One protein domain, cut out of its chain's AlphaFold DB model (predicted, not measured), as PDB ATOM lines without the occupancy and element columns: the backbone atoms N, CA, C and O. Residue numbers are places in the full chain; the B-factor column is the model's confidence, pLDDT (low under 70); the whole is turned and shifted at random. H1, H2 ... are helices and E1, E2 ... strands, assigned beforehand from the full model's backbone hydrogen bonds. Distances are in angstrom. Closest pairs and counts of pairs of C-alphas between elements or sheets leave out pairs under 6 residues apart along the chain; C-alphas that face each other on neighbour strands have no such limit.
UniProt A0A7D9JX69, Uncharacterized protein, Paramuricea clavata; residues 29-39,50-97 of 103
ATOM      1  N   SER A  29     112.344 160.227  77.085       56.34
ATOM      2  CA  SER A  29     112.872 159.167  76.220       56.34
ATOM      3  C   SER A  29     114.089 159.604  75.398       56.34
ATOM      4  O   SER A  29     114.974 158.788  75.129       56.34
ATOM      5  N   LYS A  30     114.151 160.874  74.980       58.16
ATOM      6  CA  LYS A  30     115.285 161.429  74.222       58.16
ATOM      7  C   LYS A  30     116.452 161.773  75.132       58.16
ATOM      8  O   LYS A  30     117.584 161.468  74.777       58.16
ATOM      9  N   VAL A  31     116.186 162.347  76.305       60.53
ATOM     10  CA  VAL A  31     117.230 162.662  77.294       60.53
ATOM     11  C   VAL A  31     117.890 161.374  77.784       60.53
ATOM     12  O   VAL A  31     119.112 161.255  77.739       60.53
ATOM     13  N   ILE A  32     117.084 160.368  78.137       57.25
ATOM     14  CA  ILE A  32     117.570 159.048  78.556       57.25
ATOM     15  C   ILE A  32     118.397 158.396  77.440       57.25
ATOM     16  O   ILE A  32     119.474 157.875  77.715       57.25
ATOM     17  N   LYS A  33     117.957 158.461  76.174       59.75
ATOM     18  CA  LYS A  33     118.738 157.936  75.037       59.75
ATOM     19  C   LYS A  33     120.089 158.633  74.867       59.75
ATOM     20  O   LYS A  33     121.074 157.946  74.620       59.75
ATOM     21  N   THR A  34     120.146 159.953  75.022       61.66
ATOM     22  CA  THR A  34     121.395 160.721  74.906       61.66
ATOM     23  C   THR A  34     122.357 160.416  76.058       61.66
ATOM     24  O   THR A  34     123.543 160.218  75.821       61.66
ATOM     25  N   ILE A  35     121.862 160.298  77.297       59.91
ATOM     26  CA  ILE A  35     122.698 159.909  78.448       59.91
ATOM     27  C   ILE A  35     123.202 158.465  78.272       59.91
ATOM     28  O   ILE A  35     124.377 158.195  78.507       59.91
ATOM     29  N   LEU A  36     122.360 157.549  77.771       56.81
ATOM     30  CA  LEU A  36     122.737 156.160  77.466       56.81
ATOM     31  C   LEU A  36     123.785 156.025  76.356       56.81
ATOM     32  O   LEU A  36     124.528 155.052  76.366       56.81
ATOM     33  N   GLN A  37     123.840 156.955  75.401       56.72
ATOM     34  CA  GLN A  37     124.866 156.962  74.350       56.72
ATOM     35  C   GLN A  37     126.235 157.450  74.852       56.72
ATOM     36  O   GLN A  37     127.244 157.128  74.235       56.72
ATOM     37  N   ASN A  38     126.277 158.182  75.973       49.00
ATOM     38  CA  ASN A  38     127.513 158.715  76.563       49.00
ATOM     39  C   ASN A  38     128.098 157.819  77.672       49.00
ATOM     40  O   ASN A  38     129.254 157.990  78.063       49.00
ATOM     41  N   VAL A  39     127.321 156.858  78.185       55.72
ATOM     42  CA  VAL A  39     127.830 155.757  79.012       55.72
ATOM     43  C   VAL A  39     128.414 154.733  78.043       55.72
ATOM     44  O   VAL A  39     127.670 154.014  77.385       55.72
ATOM     45  N   GLY A  50     114.719 146.143  80.338       47.78
ATOM     46  CA  GLY A  50     114.637 146.266  81.791       47.78
ATOM     47  C   GLY A  50     115.938 146.709  82.465       47.78
ATOM     48  O   GLY A  50     115.884 147.507  83.403       47.78
ATOM     49  N   LEU A  51     117.107 146.263  81.990       48.75
ATOM     50  CA  LEU A  51     118.371 146.464  82.716       48.75
ATOM     51  C   LEU A  51     118.858 147.922  82.664       48.75
ATOM     52  O   LEU A  51     119.201 148.499  83.693       48.75
ATOM     53  N   LYS A  52     118.781 148.568  81.492       51.75
ATOM     54  CA  LYS A  52     119.154 149.988  81.320       51.75
ATOM     55  C   LYS A  52     118.285 150.931  82.161       51.75
ATOM     56  O   LYS A  52     118.783 151.922  82.684       51.75
ATOM     57  N   ARG A  53     116.999 150.603  82.346       54.34
ATOM     58  CA  ARG A  53     116.087 151.373  83.213       54.34
ATOM     59  C   ARG A  53     116.409 151.210  84.696       54.34
ATOM     60  O   ARG A  53     116.282 152.179  85.438       54.34
ATOM     61  N   ARG A  54     116.837 150.016  85.127       56.22
ATOM     62  CA  ARG A  54     117.227 149.766  86.526       56.22
ATOM     63  C   ARG A  54     118.448 150.584  86.925       56.22
ATOM     64  O   ARG A  54     118.376 151.296  87.915       56.22
ATOM     65  N   ILE A  55     119.485 150.593  86.084       58.66
ATOM     66  CA  ILE A  55     120.707 151.374  86.330       58.66
ATOM     67  C   ILE A  55     120.370 152.867  86.506       58.66
ATOM     68  O   ILE A  55     120.816 153.496  87.457       58.66
ATOM     69  N   PHE A  56     119.502 153.429  85.660       64.88
ATOM     70  CA  PHE A  56     119.054 154.823  85.800       64.88
ATOM     71  C   PHE A  56     118.248 155.081  87.080       64.88
ATOM     72  O   PHE A  56     118.441 156.109  87.727       64.88
ATOM     73  N   GLY A  57     117.360 154.160  87.465       64.50
ATOM     74  CA  GLY A  57     116.599 154.268  88.713       64.50
ATOM     75  C   GLY A  57     117.480 154.198  89.962       64.50
ATOM     76  O   GLY A  57     117.194 154.869  90.957       64.50
ATOM     77  N   ASP A  58     118.569 153.434  89.893       71.56
ATOM     78  CA  ASP A  58     119.535 153.284  90.982       71.56
ATOM     79  C   ASP A  58     120.435 154.521  91.137       71.56
ATOM     80  O   ASP A  58     120.859 154.827  92.253       71.56
ATOM     81  N   PHE A  59     120.663 155.276  90.052       76.06
ATOM     82  CA  PHE A  59     121.431 156.528  90.051       76.06
ATOM     83  C   PHE A  59     120.581 157.811  90.114       76.06
ATOM     84  O   PHE A  59     121.131 158.915  90.144       76.06
ATOM     85  N   LEU A  60     119.251 157.709  90.215       80.94
ATOM     86  CA  LEU A  60     118.399 158.884  90.385       80.94
ATOM     87  C   LEU A  60     118.512 159.432  91.824       80.94
ATOM     88  O   LEU A  60     118.284 158.685  92.785       80.94
ATOM     89  N   PRO A  61     118.826 160.726  92.015       80.62
ATOM     90  CA  PRO A  61     118.876 161.313  93.345       80.62
ATOM     91  C   PRO A  61     117.477 161.325  93.968       80.62
ATOM     92  O   PRO A  61     116.481 161.641  93.317       80.62
ATOM     93  N   LYS A  62     117.397 160.978  95.256       82.62
ATOM     94  CA  LYS A  62     116.136 160.921  96.010       82.62
ATOM     95  C   LYS A  62     116.113 162.025  97.053       82.62
ATOM     96  O   LYS A  62     117.064 162.163  97.819       82.62
ATOM     97  N   SER A  63     115.020 162.775  97.138       83.00
ATOM     98  CA  SER A  63     114.856 163.831  98.137       83.00
ATOM     99  C   SER A  63     113.764 163.503  99.153       83.00
ATOM    100  O   SER A  63     112.693 162.994  98.831       83.00
ATOM    101  N   HIS A  64     114.042 163.811 100.416       83.75
ATOM    102  CA  HIS A  64     113.055 163.901 101.482       83.75
ATOM    103  C   HIS A  64     112.895 165.381 101.826       83.75
ATOM    104  O   HIS A  64     113.584 165.916 102.693       83.75
ATOM    105  N   THR A  65     112.001 166.060 101.109       80.62
ATOM    106  CA  THR A  65     111.816 167.516 101.207       80.62
ATOM    107  C   THR A  65     111.338 167.958 102.591       80.62
ATOM    108  O   THR A  65     111.795 168.979 103.090       80.62
ATOM    109  N   CYS A  66     110.507 167.155 103.265       83.69
ATOM    110  CA  CYS A  66     110.038 167.435 104.629       83.69
ATOM    111  C   CYS A  66     111.163 167.451 105.677       83.69
ATOM    112  O   CYS A  66     111.007 168.077 106.720       83.69
ATOM    113  N   THR A  67     112.272 166.751 105.425       88.31
ATOM    114  CA  THR A  67     113.435 166.693 106.326       88.31
ATOM    115  C   THR A  67     114.668 167.377 105.739       88.31
ATOM    116  O   THR A  67     115.732 167.328 106.347       88.31
ATOM    117  N   ASN A  68     114.534 168.018 104.573       83.50
ATOM    118  CA  ASN A  68     115.626 168.630 103.819       83.50
ATOM    119  C   ASN A  68     116.827 167.684 103.598       83.50
ATOM    120  O   ASN A  68     117.986 168.083 103.701       83.50
ATOM    121  N   ILE A  69     116.553 166.402 103.325       86.69
ATOM    122  CA  ILE A  69     117.589 165.391 103.067       86.69
ATOM    123  C   ILE A  69     117.638 165.081 101.575       86.69
ATOM    124  O   ILE A  69     116.635 164.683 100.984       86.69
ATOM    125  N   LEU A  70     118.831 165.174 100.993       85.62
ATOM    126  CA  LEU A  70     119.120 164.735  99.633       85.62
ATOM    127  C   LEU A  70     120.016 163.495  99.663       85.62
ATOM    128  O   LEU A  70     121.134 163.531 100.173       85.62
ATOM    129  N   LYS A  71     119.521 162.387  99.115       85.00
ATOM    130  CA  LYS A  71     120.272 161.142  98.950       85.00
ATOM    131  C   LYS A  71     120.798 161.071  97.526       85.00
ATOM    132  O   LYS A  71     120.032 160.851  96.588       85.00
ATOM    133  N   LEU A  72     122.108 161.248  97.397       83.62
ATOM    134  CA  LEU A  72     122.824 161.050  96.146       83.62
ATOM    135  C   LEU A  72     123.325 159.603  96.066       83.62
ATOM    136  O   LEU A  72     123.853 159.088  97.062       83.62
ATOM    137  N   PRO A  73     123.167 158.941  94.916       78.31
ATOM    138  CA  PRO A  73     123.693 157.606  94.720       78.31
ATOM    139  C   PRO A  73     125.218 157.611  94.718       78.31
ATOM    140  O   PRO A  73     125.876 158.574  94.323       78.31
ATOM    141  N   ARG A  74     125.782 156.510  95.210       75.56
ATOM    142  CA  ARG A  74     127.222 156.284  95.293       75.56
ATOM    143  C   ARG A  74     127.538 154.985  94.576       75.56
ATOM    144  O   ARG A  74     126.789 154.018  94.712       75.56
ATOM    145  N   GLY A  75     128.652 154.963  93.852       72.62
ATOM    146  CA  GLY A  75     129.176 153.720  93.301       72.62
ATOM    147  C   GLY A  75     129.451 152.720  94.425       72.62
ATOM    148  O   GLY A  75     129.942 153.089  95.492       72.62
ATOM    149  N   THR A  76     129.118 151.458  94.191       71.50
ATOM    150  CA  THR A  76     129.455 150.336  95.078       71.50
ATOM    151  C   THR A  76     130.236 149.293  94.285       71.50
ATOM    152  O   THR A  76     130.273 149.347  93.058       71.50
ATOM    153  N   HIS A  77     130.831 148.302  94.955       68.12
ATOM    154  CA  HIS A  77     131.526 147.203  94.268       68.12
ATOM    155  C   HIS A  77     130.642 146.446  93.260       68.12
ATOM    156  O   HIS A  77     131.166 145.867  92.314       68.12
ATOM    157  N   HIS A  78     129.319 146.470  93.444       67.50
ATOM    158  CA  HIS A  78     128.354 145.825  92.552       67.50
ATOM    159  C   HIS A  78     127.741 146.776  91.515       67.50
ATOM    160  O   HIS A  78     127.150 146.312  90.546       67.50
ATOM    161  N   LEU A  79     127.871 148.091  91.708       66.25
ATOM    162  CA  LEU A  79     127.273 149.106  90.849       66.25
ATOM    163  C   LEU A  79     128.304 150.202  90.584       66.25
ATOM    164  O   LEU A  79     128.504 151.097  91.410       66.25
ATOM    165  N   GLN A  80     128.986 150.110  89.444       68.06
ATOM    166  CA  GLN A  80     129.950 151.126  89.038       68.06
ATOM    167  C   GLN A  80     129.222 152.426  88.717       68.06
ATOM    168  O   GLN A  80     128.194 152.423  88.039       68.06
ATOM    169  N   ILE A  81     129.750 153.530  89.240       68.06
ATOM    170  CA  ILE A  81     129.192 154.850  88.972       68.06
ATOM    171  C   ILE A  81     129.370 155.156  87.483       68.06
ATOM    172  O   ILE A  81     130.414 154.852  86.902       68.06
ATOM    173  N   THR A  82     128.340 155.713  86.850       71.44
ATOM    174  CA  THR A  82     128.444 156.163  85.459       71.44
ATOM    175  C   THR A  82     129.457 157.302  85.345       71.44
ATOM    176  O   THR A  82     129.819 157.918  86.349       71.44
ATOM    177  N   SER A  83     129.908 157.604  84.124       77.88
ATOM    178  CA  SER A  83     130.790 158.751  83.874       77.88
ATOM    179  C   SER A  83     130.225 160.035  84.490       77.88
ATOM    180  O   SER A  83     129.004 160.199  84.581       77.88
ATOM    181  N   GLU A  84     131.108 160.942  84.919       77.81
ATOM    182  CA  GLU A  84     130.708 162.187  85.588       77.81
ATOM    183  C   GLU A  84     129.680 162.966  84.758       77.81
ATOM    184  O   GLU A  84     128.632 163.331  85.282       77.81
ATOM    185  N   ASP A  85     129.910 163.115  83.453       76.88
ATOM    186  CA  ASP A  85     128.987 163.802  82.541       76.88
ATOM    187  C   ASP A  85     127.590 163.165  82.516       76.88
ATOM    188  O   ASP A  85     126.574 163.862  82.515       76.88
ATOM    189  N   ALA A  86     127.518 161.830  82.529       74.38
ATOM    190  CA  ALA A  86     126.249 161.112  82.559       74.38
ATOM    191  C   ALA A  86     125.555 161.245  83.923       74.38
ATOM    192  O   ALA A  86     124.335 161.398  83.978       74.38
ATOM    193  N   LEU A  87     126.323 161.226  85.016       79.25
ATOM    194  CA  LEU A  87     125.810 161.387  86.374       79.25
ATOM    195  C   LEU A  87     125.250 162.798  86.597       79.25
ATOM    196  O   LEU A  87     124.142 162.948  87.108       79.25
ATOM    197  N   PHE A  88     125.979 163.829  86.168       83.25
ATOM    198  CA  PHE A  88     125.519 165.214  86.252       83.25
ATOM    199  C   PHE A  88     124.325 165.472  85.334       83.25
ATOM    200  O   PHE A  88     123.361 166.088  85.775       83.25
ATOM    201  N   GLY A  89     124.310 164.912  84.120       79.44
ATOM    202  CA  GLY A  89     123.134 164.977  83.248       79.44
ATOM    203  C   GLY A  89     121.892 164.323  83.868       79.44
ATOM    204  O   GLY A  89     120.777 164.823  83.709       79.44
ATOM    205  N   LEU A  90     122.075 163.238  84.626       78.38
ATOM    206  CA  LEU A  90     120.998 162.576  85.359       78.38
ATOM    207  C   LEU A  90     120.495 163.416  86.542       78.38
ATOM    208  O   LEU A  90     119.296 163.451  86.820       78.38
ATOM    209  N   TYR A  91     121.402 164.104  87.231       83.31
ATOM    210  CA  TYR A  91     121.061 165.015  88.320       83.31
ATOM    211  C   TYR A  91     120.311 166.236  87.808       83.31
ATOM    212  O   TYR A  91     119.231 166.527  88.316       83.31
ATOM    213  N   ASP A  92     120.816 166.889  86.763       83.75
ATOM    214  CA  ASP A  92     120.134 168.005  86.115       83.75
ATOM    215  C   ASP A  92     118.733 167.589  85.665       83.75
ATOM    216  O   ASP A  92     117.764 168.293  85.940       83.75
ATOM    217  N   PHE A  93     118.588 166.400  85.071       77.81
ATOM    218  CA  PHE A  93     117.278 165.845  84.732       77.81
ATOM    219  C   PHE A  93     116.369 165.681  85.961       77.81
ATOM    220  O   PHE A  93     115.205 166.089  85.930       77.81
ATOM    221  N   ALA A  94     116.872 165.117  87.060       78.00
ATOM    222  CA  ALA A  94     116.089 164.920  88.276       78.00
ATOM    223  C   ALA A  94     115.665 166.245  88.935       78.00
ATOM    224  O   ALA A  94     114.566 166.328  89.475       78.00
ATOM    225  N   PHE A  95     116.508 167.278  88.873       76.50
ATOM    226  CA  PHE A  95     116.213 168.601  89.428       76.50
ATOM    227  C   PHE A  95     115.321 169.460  88.518       76.50
ATOM    228  O   PHE A  95     114.541 170.264  89.024       76.50
ATOM    229  N   LEU A  96     115.426 169.304  87.193       75.38
ATOM    230  CA  LEU A  96     114.605 170.021  86.208       75.38
ATOM    231  C   LEU A  96     113.209 169.419  86.065       75.38
ATOM    232  O   LEU A  96     112.236 170.136  85.823       75.38
ATOM    233  N   SER A  97     113.097 168.099  86.194       63.12
ATOM    234  CA  SER A  97     111.802 167.439  86.196       63.12
ATOM    235  C   SER A  97     111.069 167.755  87.501       63.12
ATOM    236  O   SER A  97     111.615 167.669  88.600       63.12
TER     237      SER A  97
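This is residues 29 to 39 and 50 to 97 of the 103 residues of an uncharacterized protein of Paramuricea clavata (UniProt A0A7D9JX69). A two-stranded hairpin, E1 and E2, reaches away from a group of three helices, and its tip, residues 64 to 69, sticks out free. In that group H3 and H1 lie side by side and run opposite ways, while H2 is set crosswise to H3; a long loop, residues 72 to 83, swings out and folds back from E2 to H3. The printed part has 59 residues, with three named helices and two named strands in the order H1, H2, E1, E2, H3. The sheet, E1 - E2, is antiparallel, and the class is mostly helix. The whole is compact, with a radius of gyration of the C-alphas of 11.9 A and spans of 35 by 28 by 22 A.

E1 is residues 62 to 64, with C-alpha 62 at (116.136, 160.921, 96.010), and E2 is residues 69 to 71. H3, residues 84 to 96, is 17.9 A long and ends with C-alpha 96 at (114.605, 170.021, 86.208). H1, residues 29 to 38, is 14.7 A long and begins with C-alpha 29 at (112.872, 159.167, 76.220). H2, residues 51 to 59, is 12.8 A long.

E1 and E2 form a hairpin, with N 64 and O 69 at 2.8 A and N 71 and O 62 at 2.8 A, within hydrogen-bond range. E1 and H3 are apart. H3 touches H1 with residues 85 to 90 alone, at a shallow tilt of 18 degrees, opposite ways; the closest C-alphas are those of Ile 35 and Ala 86, 5.6 A. H2 and H3 are close but not clearly touching, about perpendicular at 74 degrees; their closest C-alphas, of Phe 59 and Leu 87, are 7.5 A apart. H1 and H2 are near each other. In H1, H2 and H3 every O i to N i+4 pair is within hydrogen-bond range.

The C-alphas of Gln 37 and Thr 67 are the two farthest apart, at 35.3 A. Residues 40 to 49 are cut out, and C-alphas 39 and 50 are 16.5 A apart across the cut. The link from E2 to H3, 12 residues, is long. The mean pLDDT of the printed part is 71.0, with residues 29 to 39, 50 to 57, 77 to 81 and 97 under 70.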